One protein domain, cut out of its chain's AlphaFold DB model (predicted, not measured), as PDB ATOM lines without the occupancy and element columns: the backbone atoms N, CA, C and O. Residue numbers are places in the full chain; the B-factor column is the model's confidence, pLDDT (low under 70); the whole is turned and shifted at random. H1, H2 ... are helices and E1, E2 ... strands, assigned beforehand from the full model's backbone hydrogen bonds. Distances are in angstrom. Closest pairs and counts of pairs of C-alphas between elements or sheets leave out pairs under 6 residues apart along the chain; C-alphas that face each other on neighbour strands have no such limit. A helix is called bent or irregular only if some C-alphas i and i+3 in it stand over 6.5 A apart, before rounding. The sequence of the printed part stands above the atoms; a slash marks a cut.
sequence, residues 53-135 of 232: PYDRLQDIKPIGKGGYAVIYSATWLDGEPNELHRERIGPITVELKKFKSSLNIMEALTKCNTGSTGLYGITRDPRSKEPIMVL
ATOM      1  N   PRO A  53      14.838   7.514  -4.574       86.06
ATOM      2  CA  PRO A  53      14.507   6.096  -4.572       86.06
ATOM      3  C   PRO A  53      13.303   5.812  -5.480       86.06
ATOM      4  O   PRO A  53      12.292   6.512  -5.433       86.06
ATOM      5  N   TYR A  54      13.426   4.804  -6.349       88.88
ATOM      6  CA  TYR A  54      12.416   4.522  -7.377       88.88
ATOM      7  C   TYR A  54      11.047   4.161  -6.779       88.88
ATOM      8  O   TYR A  54      10.015   4.472  -7.356       88.88
ATOM      9  N   ASP A  55      11.029   3.538  -5.603       89.75
ATOM     10  CA  ASP A  55       9.824   3.184  -4.845       89.75
ATOM     11  C   ASP A  55       9.080   4.396  -4.254       89.75
ATOM     12  O   ASP A  55       7.926   4.273  -3.843       89.75
ATOM     13  N   ARG A  56       9.698   5.584  -4.261       93.31
ATOM     14  CA  ARG A  56       9.048   6.863  -3.933       93.31
ATOM     15  C   ARG A  56       8.365   7.509  -5.144       93.31
ATOM     16  O   ARG A  56       7.800   8.594  -5.002       93.31
ATOM     17  N   LEU A  57       8.405   6.864  -6.315       95.12
ATOM     18  CA  LEU A  57       7.729   7.287  -7.542       95.12
ATOM     19  C   LEU A  57       6.527   6.374  -7.818       95.12
ATOM     20  O   LEU A  57       6.671   5.162  -7.982       95.12
ATOM     21  N   GLN A  58       5.335   6.961  -7.897       96.38
ATOM     22  CA  GLN A  58       4.075   6.267  -8.171       96.38
ATOM     23  C   GLN A  58       3.414   6.783  -9.454       96.38
ATOM     24  O   GLN A  58       3.883   7.741 -10.066       96.38
ATOM     25  N   ASP A  59       2.341   6.118  -9.891       96.62
ATOM     26  CA  ASP A  59       1.521   6.522 -11.043       96.62
ATOM     27  C   ASP A  59       2.308   6.781 -12.340       96.62
ATOM     28  O   ASP A  59       1.961   7.660 -13.133       96.62
ATOM     29  N   ILE A  60       3.373   6.005 -12.563       96.56
ATOM     30  CA  ILE A  60       4.282   6.193 -13.695       96.56
ATOM     31  C   ILE A  60       3.549   5.898 -15.011       96.56
ATOM     32  O   ILE A  60       3.125   4.768 -15.257       96.56
ATOM     33  N   LYS A  61       3.419   6.907 -15.881       95.50
ATOM     34  CA  LYS A  61       2.681   6.820 -17.156       95.50
ATOM     35  C   LYS A  61       3.501   7.406 -18.303       95.50
ATOM     36  O   LYS A  61       4.039   8.496 -18.141       95.50
ATOM     37  N   PRO A  62       3.607   6.737 -19.467       92.31
ATOM     38  CA  PRO A  62       4.296   7.309 -20.618       92.31
ATOM     39  C   PRO A  62       3.518   8.520 -21.145       92.31
ATOM     40  O   PRO A  62       2.313   8.434 -21.369       92.31
ATOM     41  N   ILE A  63       4.212   9.634 -21.367       86.12
ATOM     42  CA  ILE A  63       3.620  10.882 -21.882       86.12
ATOM     43  C   ILE A  63       4.240  11.333 -23.205       86.12
ATOM     44  O   ILE A  63       3.683  12.182 -23.900       86.12
ATOM     45  N   GLY A  64       5.387  10.769 -23.589       80.75
ATOM     46  CA  GLY A  64       6.037  11.089 -24.853       80.75
ATOM     47  C   GLY A  64       7.184  10.148 -25.184       80.75
ATOM     48  O   GLY A  64       7.784   9.525 -24.311       80.75
ATOM     49  N   LYS A  65       7.516  10.052 -26.469       78.69
ATOM     50  CA  LYS A  65       8.661   9.284 -26.959       78.69
ATOM     51  C   LYS A  65       9.334  10.065 -28.079       78.69
ATOM     52  O   LYS A  65       8.685  10.410 -29.058       78.69
ATOM     53  N   GLY A  66      10.626  10.326 -27.919       67.31
ATOM     54  CA  GLY A  66      11.471  10.967 -28.925       67.31
ATOM     55  C   GLY A  66      12.480   9.996 -29.542       67.31
ATOM     56  O   GLY A  66      12.453   8.782 -29.289       67.31
ATOM     57  N   GLY A  67      13.413  10.544 -30.325       66.56
ATOM     58  CA  GLY A  67      14.520   9.801 -30.938       66.56
ATOM     59  C   GLY A  67      15.403   9.093 -29.907       66.56
ATOM     60  O   GLY A  67      15.671   7.902 -30.057       66.56
ATOM     61  N   TYR A  68      15.717   9.755 -28.788       67.75
ATOM     62  CA  TYR A  68      16.715   9.275 -27.817       67.75
ATOM     63  C   TYR A  68      16.181   9.014 -26.408       67.75
ATOM     64  O   TYR A  68      16.907   8.472 -25.578       67.75
ATOM     65  N   ALA A  69      14.931   9.371 -26.115       76.56
ATOM     66  CA  ALA A  69      14.356   9.189 -24.788       76.56
ATOM     67  C   ALA A  69      12.875   8.815 -24.841       76.56
ATOM     68  O   ALA A  69      12.162   9.120 -25.802       76.56
ATOM     69  N   VAL A  70      12.423   8.157 -23.781       83.50
ATOM     70  CA  VAL A  70      11.013   7.989 -23.441       83.50
ATOM     71  C   VAL A  70      10.751   8.815 -22.190       83.50
ATOM     72  O   VAL A  70      11.539   8.784 -21.242       83.50
ATOM     73  N   ILE A  71       9.665   9.575 -22.221       85.88
ATOM     74  CA  ILE A  71       9.265  10.501 -21.171       85.88
ATOM     75  C   ILE A  71       8.031   9.931 -20.480       85.88
ATOM     76  O   ILE A  71       7.067   9.529 -21.142       85.88
ATOM     77  N   TYR A  72       8.062   9.921 -19.154       92.38
ATOM     78  CA  TYR A  72       6.956   9.508 -18.303       92.38
ATOM     79  C   TYR A  72       6.583  10.643 -17.348       92.38
ATOM     80  O   TYR A  72       7.441  11.430 -16.967       92.38
ATOM     81  N   SER A  73       5.327  10.713 -16.928       93.62
ATOM     82  CA  SER A  73       4.940  11.435 -15.714       93.62
ATOM     83  C   SER A  73       4.944  10.472 -14.534       93.62
ATOM     84  O   SER A  73       4.625   9.297 -14.721       93.62
ATOM     85  N   ALA A  74       5.231  10.959 -13.332       96.25
ATOM     86  CA  ALA A  74       5.107  10.199 -12.093       96.25
ATOM     87  C   ALA A  74       4.716  11.114 -10.925       96.25
ATOM     88  O   ALA A  74       4.943  12.321 -10.978       96.25
ATOM     89  N   THR A  75       4.178  10.531  -9.860       96.00
ATOM     90  CA  THR A  75       3.978  11.189  -8.566       96.00
ATOM     91  C   THR A  75       5.193  10.903  -7.685       96.00
ATOM     92  O   THR A  75       5.432   9.748  -7.334       96.00
ATOM     93  N   TRP A  76       5.967  11.923  -7.315       93.44
ATOM     94  CA  TRP A  76       7.033  11.804  -6.320       93.44
ATOM     95  C   TRP A  76       6.468  12.089  -4.932       93.44
ATOM     96  O   TRP A  76       6.120  13.226  -4.635       93.44
ATOM     97  N   LEU A  77       6.366  11.053  -4.097       89.31
ATOM     98  CA  LEU A  77       5.656  11.102  -2.810       89.31
ATOM     99  C   LEU A  77       6.283  12.043  -1.783       89.31
ATOM    100  O   LEU A  77       5.594  12.562  -0.911       89.31
ATOM    101  N   ASP A  78       7.599  12.190  -1.860       84.94
ATOM    102  CA  ASP A  78       8.368  13.028  -0.956       84.94
ATOM    103  C   ASP A  78       8.200  14.505  -1.307       84.94
ATOM    104  O   ASP A  78       7.976  15.317  -0.419       84.94
ATOM    105  N   GLY A  79       8.297  14.837  -2.595       80.31
ATOM    106  CA  GLY A  79       8.381  16.213  -3.063       80.31
ATOM    107  C   GLY A  79       9.711  16.893  -2.766       80.31
ATOM    108  O   GLY A  79      10.617  16.336  -2.127       80.31
ATOM    109  N   GLU A  80       9.824  18.118  -3.274       72.81
ATOM    110  CA  GLU A  80      10.991  18.971  -3.064       72.81
ATOM    111  C   GLU A  80      11.086  19.443  -1.599       72.81
ATOM    112  O   GLU A  80      10.063  19.596  -0.920       72.81
ATOM    113  N   PRO A  81      12.304  19.645  -1.072       65.62
ATOM    114  CA  PRO A  81      12.487  20.292   0.220       65.62
ATOM    115  C   PRO A  81      12.007  21.746   0.158       65.62
ATOM    116  O   PRO A  81      12.361  22.476  -0.763       65.62
ATOM    117  N   ASN A  82      11.250  22.186   1.159       62.53
ATOM    118  CA  ASN A  82      10.947  23.597   1.363       62.53
ATOM    119  C   ASN A  82      12.232  24.342   1.758       62.53
ATOM    120  O   ASN A  82      12.908  23.951   2.714       62.53
ATOM    121  N   GLU A  83      12.539  25.435   1.061       54.38
ATOM    122  CA  GLU A  83      13.737  26.253   1.285       54.38
ATOM    123  C   GLU A  83      13.829  26.835   2.707       54.38
ATOM    124  O   GLU A  83      14.931  26.993   3.229       54.38
ATOM    125  N   LEU A  84      12.695  27.114   3.363       50.84
ATOM    126  CA  LEU A  84      12.662  27.723   4.701       50.84
ATOM    127  C   LEU A  84      12.750  26.713   5.845       50.84
ATOM    128  O   LEU A  84      13.412  26.968   6.849       50.84
ATOM    129  N   HIS A  85      12.055  25.583   5.717       49.81
ATOM    130  CA  HIS A  85      11.847  24.658   6.836       49.81
ATOM    131  C   HIS A  85      12.521  23.302   6.641       49.81
ATOM    132  O   HIS A  85      12.495  22.483   7.554       49.81
ATOM    133  N   ARG A  86      13.126  23.047   5.470       55.78
ATOM    134  CA  ARG A  86      13.736  21.759   5.081       55.78
ATOM    135  C   ARG A  86      12.776  20.554   5.154       55.78
ATOM    136  O   ARG A  86      13.182  19.422   4.900       55.78
ATOM    137  N   GLU A  87      11.500  20.790   5.447       57.56
ATOM    138  CA  GLU A  87      10.413  19.824   5.349       57.56
ATOM    139  C   GLU A  87      10.036  19.633   3.890       57.56
ATOM    140  O   GLU A  87      10.058  20.576   3.099       57.56
ATOM    141  N   ARG A  88       9.687  18.409   3.508       68.94
ATOM    142  CA  ARG A  88       9.289  18.159   2.130       68.94
ATOM    143  C   ARG A  88       7.847  18.578   1.897       68.94
ATOM    144  O   ARG A  88       6.993  18.340   2.746       68.94
ATOM    145  N   ILE A  89       7.575  19.146   0.726       71.88
ATOM    146  CA  ILE A  89       6.247  19.685   0.400       71.88
ATOM    147  C   ILE A  89       5.178  18.605   0.152       71.88
ATOM    148  O   ILE A  89       4.005  18.930  -0.026       71.88
ATOM    149  N   GLY A  90       5.564  17.327   0.169       79.19
ATOM    150  CA  GLY A  90       4.672  16.198  -0.058       79.19
ATOM    151  C   GLY A  90       4.520  15.853  -1.542       79.19
ATOM    152  O   GLY A  90       5.325  16.282  -2.368       79.19
ATOM    153  N   PRO A  91       3.509  15.045  -1.902       89.38
ATOM    154  CA  PRO A  91       3.402  14.492  -3.243       89.38
ATOM    155  C   PRO A  91       3.325  15.559  -4.343       89.38
ATOM    156  O   PRO A  91       2.403  16.374  -4.360       89.38
ATOM    157  N   ILE A  92       4.250  15.502  -5.306       89.69
ATOM    158  CA  ILE A  92       4.245  16.358  -6.504       89.69
ATOM    159  C   ILE A  92       4.352  15.550  -7.789       89.69
ATOM    160  O   ILE A  92       4.919  14.458  -7.821       89.69
ATOM    161  N   THR A  93       3.850  16.119  -8.882       91.94
ATOM    162  CA  THR A  93       4.029  15.545 -10.218       91.94
ATOM    163  C   THR A  93       5.420  15.881 -10.750       91.94
ATOM    164  O   THR A  93       5.817  17.046 -10.782       91.94
ATOM    165  N   VAL A  94       6.135  14.865 -11.228       90.88
ATOM    166  CA  VAL A  94       7.461  14.974 -11.844       90.88
ATOM    167  C   VAL A  94       7.472  14.352 -13.238       90.88
ATOM    168  O   VAL A  94       6.653  13.492 -13.571       90.88
ATOM    169  N   GLU A  95       8.423  14.780 -14.059       89.75
ATOM    170  CA  GLU A  95       8.751  14.152 -15.333       89.75
ATOM    171  C   GLU A  95       9.940  13.197 -15.150       89.75
ATOM    172  O   GLU A  95      10.978  13.569 -14.604       89.75
ATOM    173  N   LEU A  96       9.802  11.960 -15.626       90.38
ATOM    174  CA  LEU A  96      10.879  10.982 -15.689       90.38
ATOM    175  C   LEU A  96      11.380  10.865 -17.124       90.38
ATOM    176  O   LEU A  96      10.632  10.478 -18.025       90.38
ATOM    177  N   LYS A  97      12.667  11.128 -17.334       84.56
ATOM    178  CA  LYS A  97      13.299  11.020 -18.652       84.56
ATOM    179  C   LYS A  97      14.255   9.835 -18.682       84.56
ATOM    180  O   LYS A  97      15.325   9.867 -18.072       84.56
ATOM    181  N   LYS A  98      13.853   8.780 -19.400       85.19
ATOM    182  CA  LYS A  98      14.644   7.559 -19.604       85.19
ATOM    183  C   LYS A  98      15.267   7.570 -20.996       85.19
ATOM    184  O   LYS A  98      14.548   7.578 -21.996       85.19
ATOM    185  N   PHE A  99      16.591   7.554 -21.072       78.06
ATOM    186  CA  PHE A  99      17.323   7.555 -22.340       78.06
ATOM    187  C   PHE A  99      17.430   6.142 -22.919       78.06
ATOM    188  O   PHE A  99      17.456   5.163 -22.179       78.06
ATOM    189  N   LYS A 100      17.470   6.033 -24.250       71.38
ATOM    190  CA  LYS A 100      17.571   4.749 -24.968       71.38
ATOM    191  C   LYS A 100      18.993   4.175 -24.998       71.38
ATOM    192  O   LYS A 100      19.155   3.005 -25.316       71.38
ATOM    193  N   SER A 101      20.006   4.988 -24.703       66.06
ATOM    194  CA  SER A 101      21.412   4.581 -24.608       66.06
ATOM    195  C   SER A 101      22.054   5.256 -23.403       66.06
ATOM    196  O   SER A 101      21.779   6.429 -23.149       66.06
ATOM    197  N   SER A 102      22.948   4.554 -22.708       54.22
ATOM    198  CA  SER A 102      23.659   4.996 -21.496       54.22
ATOM    199  C   SER A 102      24.669   6.138 -21.706       54.22
ATOM    200  O   SER A 102      25.568   6.310 -20.885       54.22
ATOM    201  N   LEU A 103      24.551   6.905 -22.795       50.47
ATOM    202  CA  LEU A 103      25.383   8.073 -23.077       50.47
ATOM    203  C   LEU A 103      25.283   9.052 -21.902       50.47
ATOM    204  O   LEU A 103      24.184   9.430 -21.500       50.47
ATOM    205  N   ASN A 104      26.451   9.353 -21.334       55.53
ATOM    206  CA  ASN A 104      26.744   9.986 -20.048       55.53
ATOM    207  C   ASN A 104      25.727  11.037 -19.559       55.53
ATOM    208  O   ASN A 104      26.002  12.236 -19.549       55.53
ATOM    209  N   ILE A 105      24.592  10.577 -19.023       55.28
ATOM    210  CA  ILE A 105      23.627  11.412 -18.286       55.28
ATOM    211  C   ILE A 105      24.353  12.199 -17.190       55.28
ATOM    212  O   ILE A 105      24.099  13.379 -17.003       55.28
ATOM    213  N   MET A 106      25.334  11.574 -16.532       51.41
ATOM    214  CA  MET A 106      26.144  12.210 -15.493       51.41
ATOM    215  C   MET A 106      26.991  13.382 -16.000       51.41
ATOM    216  O   MET A 106      27.182  14.333 -15.259       51.41
ATOM    217  N   GLU A 107      27.487  13.344 -17.236       51.94
ATOM    218  CA  GLU A 107      28.336  14.406 -17.797       51.94
ATOM    219  C   GLU A 107      27.503  15.617 -18.239       51.94
ATOM    220  O   GLU A 107      27.869  16.763 -17.973       51.94
ATOM    221  N   ALA A 108      26.318  15.365 -18.806       50.25
ATOM    222  CA  ALA A 108      25.330  16.411 -19.068       50.25
ATOM    223  C   ALA A 108      24.857  17.096 -17.768       50.25
ATOM    224  O   ALA A 108      24.581  18.296 -17.756       50.25
ATOM    225  N   LEU A 109      24.797  16.342 -16.664       54.09
ATOM    226  CA  LEU A 109      24.375  16.821 -15.348       54.09
ATOM    227  C   LEU A 109      25.463  17.556 -14.554       54.09
ATOM    228  O   LEU A 109      25.123  18.351 -13.683       54.09
ATOM    229  N   THR A 110      26.751  17.317 -14.800       51.91
ATOM    230  CA  THR A 110      27.823  17.895 -13.970       51.91
ATOM    231  C   THR A 110      28.362  19.222 -14.487       51.91
ATOM    232  O   THR A 110      28.785  20.038 -13.673       51.91
ATOM    233  N   LYS A 111      28.355  19.473 -15.804       54.81
ATOM    234  CA  LYS A 111      29.055  20.644 -16.373       54.81
ATOM    235  C   LYS A 111      28.163  21.862 -16.636       54.81
ATOM    236  O   LYS A 111      28.649  22.982 -16.541       54.81
ATOM    237  N   CYS A 112      26.872  21.670 -16.915       56.12
ATOM    238  CA  CYS A 112      25.952  22.775 -17.224       56.12
ATOM    239  C   CYS A 112      24.618  22.706 -16.461       56.12
ATOM    240  O   CYS A 112      23.624  23.291 -16.892       56.12
ATOM    241  N   ASN A 113      24.552  21.976 -15.343       58.41
ATOM    242  CA  ASN A 113      23.349  21.960 -14.516       58.41
ATOM    243  C   ASN A 113      23.293  23.219 -13.648       58.41
ATOM    244  O   ASN A 113      23.768  23.248 -12.519       58.41
ATOM    245  N   THR A 114      22.719  24.279 -14.201       52.69
ATOM    246  CA  THR A 114      22.714  25.613 -13.596       52.69
ATOM    247  C   THR A 114      21.551  25.865 -12.629       52.69
ATOM    248  O   THR A 114      21.189  27.013 -12.388       52.69
ATOM    249  N   GLY A 115      20.872  24.819 -12.137       51.97
ATOM    250  CA  GLY A 115      19.633  24.944 -11.343       51.97
ATOM    251  C   GLY A 115      18.398  25.385 -12.153       51.97
ATOM    252  O   GLY A 115      17.263  25.100 -11.781       51.97
ATOM    253  N   SER A 116      18.592  25.980 -13.334       51.72
ATOM    254  CA  SER A 116      17.527  26.406 -14.259       51.72
ATOM    255  C   SER A 116      16.801  25.241 -14.943       51.72
ATOM    256  O   SER A 116      15.739  25.419 -15.529       51.72
ATOM    257  N   THR A 117      17.362  24.036 -14.865       57.25
ATOM    258  CA  THR A 117      16.924  22.840 -15.599       57.25
ATOM    259  C   THR A 117      15.677  22.185 -15.002       57.25
ATOM    260  O   THR A 117      15.045  21.357 -15.655       57.25
ATOM    261  N   GLY A 118      15.315  22.544 -13.761       70.06
ATOM    262  CA  GLY A 118      14.262  21.854 -13.016       70.06
ATOM    263  C   GLY A 118      14.636  20.416 -12.654       70.06
ATOM    264  O   GLY A 118      13.747  19.603 -12.444       70.06
ATOM    265  N   LEU A 119      15.924  20.072 -12.624       76.69
ATOM    266  CA  LEU A 119      16.384  18.769 -12.159       76.69
ATOM    267  C   LEU A 119      16.172  18.628 -10.652       76.69
ATOM    268  O   LEU A 119      16.806  19.333  -9.874       76.69
ATOM    269  N   TYR A 120      15.356  17.652 -10.261       79.88
ATOM    270  CA  TYR A 120      15.257  17.207  -8.873       79.88
ATOM    271  C   TYR A 120      16.288  16.133  -8.544       79.88
ATOM    272  O   TYR A 120      16.799  16.076  -7.430       79.88
ATOM    273  N   GLY A 121      16.615  15.281  -9.516       79.81
ATOM    274  CA  GLY A 121      17.648  14.276  -9.341       79.81
ATOM    275  C   GLY A 121      17.610  13.164 -10.379       79.81
ATOM    276  O   GLY A 121      17.208  13.346 -11.526       79.81
ATOM    277  N   ILE A 122      18.047  11.989  -9.960       79.62
ATOM    278  CA  ILE A 122      18.245  10.771 -10.722       79.62
ATOM    279  C   ILE A 122      17.674   9.619  -9.894       79.62
ATOM    280  O   ILE A 122      17.877   9.526  -8.685       79.62
ATOM    281  N   THR A 123      16.997   8.699 -10.563       86.12
ATOM    282  CA  THR A 123      16.619   7.389 -10.032       86.12
ATOM    283  C   THR A 123      17.197   6.286 -10.927       86.12
ATOM    284  O   THR A 123      17.839   6.574 -11.939       86.12
ATOM    285  N   ARG A 124      16.998   5.006 -10.591       82.19
ATOM    286  CA  ARG A 124      17.326   3.888 -11.496       82.19
ATOM    287  C   ARG A 124      16.115   3.024 -11.742       82.19
ATOM    288  O   ARG A 124      15.387   2.687 -10.813       82.19
ATOM    289  N   ASP A 125      15.985   2.591 -12.988       84.25
ATOM    290  CA  ASP A 125      15.035   1.554 -13.352       84.25
ATOM    291  C   ASP A 125      15.319   0.282 -12.528       84.25
ATOM    292  O   ASP A 125      16.443  -0.236 -12.559       84.25
ATOM    293  N   PRO A 126      14.344  -0.261 -11.783       81.31
ATOM    294  CA  PRO A 126      14.584  -1.423 -10.936       81.31
ATOM    295  C   PRO A 126      14.918  -2.682 -11.747       81.31
ATOM    296  O   PRO A 126      15.577  -3.573 -11.204       81.31
ATOM    297  N   ARG A 127      14.515  -2.750 -13.026       85.56
ATOM    298  CA  ARG A 127      14.760  -3.875 -13.938       85.56
ATOM    299  C   ARG A 127      16.051  -3.684 -14.729       85.56
ATOM    300  O   ARG A 127      16.942  -4.515 -14.604       85.56
ATOM    301  N   SER A 128      16.172  -2.605 -15.509       83.44
ATOM    302  CA  SER A 128      17.347  -2.392 -16.376       83.44
ATOM    303  C   SER A 128      18.557  -1.811 -15.643       83.44
ATOM    304  O   SER A 128      19.661  -1.852 -16.174       83.44
ATOM    305  N   LYS A 129      18.372  -1.282 -14.425       75.50
ATOM    306  CA  LYS A 129      19.384  -0.549 -13.635       75.50
ATOM    307  C   LYS A 129      19.899   0.731 -14.292       75.50
ATOM    308  O   LYS A 129      20.785   1.382 -13.737       75.50
ATOM    309  N   GLU A 130      19.323   1.116 -15.426       77.94
ATOM    310  CA  GLU A 130      19.671   2.335 -16.142       77.94
ATOM    311  C   GLU A 130      19.233   3.569 -15.344       77.94
ATOM    312  O   GLU A 130      18.156   3.560 -14.733       77.94
ATOM    313  N   PRO A 131      20.046   4.637 -15.343       76.56
ATOM    314  CA  PRO A 131      19.678   5.898 -14.719       76.56
ATOM    315  C   PRO A 131      18.516   6.576 -15.461       76.56
ATOM    316  O   PRO A 131      18.420   6.543 -16.689       76.56
ATOM    317  N   ILE A 132      17.648   7.224 -14.692       85.06
ATOM    318  CA  ILE A 132      16.491   7.988 -15.160       85.06
ATOM    319  C   ILE A 132      16.557   9.358 -14.491       85.06
ATOM    320  O   ILE A 132      16.693   9.430 -13.272       85.06
ATOM    321  N   MET A 133      16.446  10.438 -15.260       84.69
ATOM    322  CA  MET A 133      16.375  11.786 -14.687       84.69
ATOM    323  C   MET A 133      14.976  12.056 -14.136       84.69
ATOM    324  O   MET A 133      13.991  11.693 -14.779       84.69
ATOM    325  N   VAL A 134      14.904  12.725 -12.988       86.75
ATOM    326  CA  VAL A 134      13.675  13.217 -12.360       86.75
ATOM    327  C   VAL A 134      13.670  14.741 -12.453       86.75
ATOM    328  O   VAL A 134      14.549  15.410 -11.906       86.75
ATOM    329  N   LEU A 135      12.701  15.280 -13.181       84.31
ATOM    330  CA  LEU A 135      12.611  16.683 -13.574       84.31
ATOM    331  C   LEU A 135      11.281  17.288 -13.113       84.31
ATOM    332  O   LEU A 135      10.286  16.582 -12.934       84.31
TER     333      LEU A 135
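What this domain is: This is residues 53 to 135 of the 232 residues of the protein "Protein kinase domain-containing protein" of Rhizophagus irregularis (strain DAOM 181602 / DAOM 197198 / MUCL 43194) (UniProt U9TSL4). A single strongly twisted and curled sheet of five antiparallel strands makes the body, and the chain between E3 and E4 arches away from it with the short helix H1, which only grazes the sheet. Residues 110 to 116 of this arch stick out, and the long link between E2 and E3, residues 77 to 91, reaches to one end of the longest axis. The printed part has 83 residues with one named helix and five named strands, in the order E1 E2 E3 H1 E4 E5; across the sheet the order is E1 - E2 - E3 - E5 - E4. The class is mostly strand, and the whole is compact, with a radius of gyration of the C-alphas of 13.1 A and spans of 39 by 31 by 21 A.

Where its parts are: Find C-alpha 57 at (7.729, 7.287, -7.542); from there E1 runs through residues 57 to 65, 19.5 A long, and bends by 62 degrees at residue 60. E2, residues 69 to 76, is 20.0 A long and bends by 53 degrees at residue 73. Find C-alpha 92 at (4.245, 16.358, -6.504), where E3 begins; it runs 22.3 A to residue 99. H1 holds residues 105 to 111, 10.9 A. E4, residues 119 to 124, is 14.9 A long, and E5, residues 131 to 135, covers 12.9 A and ends with C-alpha 135 at (12.611, 16.683, -13.574).

How they stand to each other: Begin with E1, an edge strand: it forms a hairpin with E2 at 153 degrees, with N 58 and O 75 2.8 A apart. E2 and E3 form the next hairpin, at 155 degrees, with N 72 and O 96 2.9 A apart. E1, E2 and E3 are a meander, each strand the antiparallel neighbour of the one before. E3 is antiparallel to E5 at 142 degrees, with N 95 and O 135 2.8 A apart. E5 and the edge strand E4 form a hairpin at 152 degrees, with N 132 and O 123 2.8 A apart. E3, H1 and E4 make a split strand-helix-strand unit, two strands running the same way with E5 between them, and its crossover is right-handed. H1 only grazes the sheet, with residues 105 to 109; its closest C-alphas to E5 are those of Ile 105 and Pro 131, 7.7 A apart. In H1, 2 of 3 O i to N i+4 pairs are within hydrogen-bond range. E1 is apart from E4 and E5.

The domain as a whole: Look at Gly 67 and His 85 for the two C-alphas farthest apart, 40.7 A. The printed part has no cut. The link from E2 to E3 is long, 15 residues. The mean pLDDT of the printed part is 75.7; residues 66 to 68, 81 to 88 and 101 to 117 are under 70.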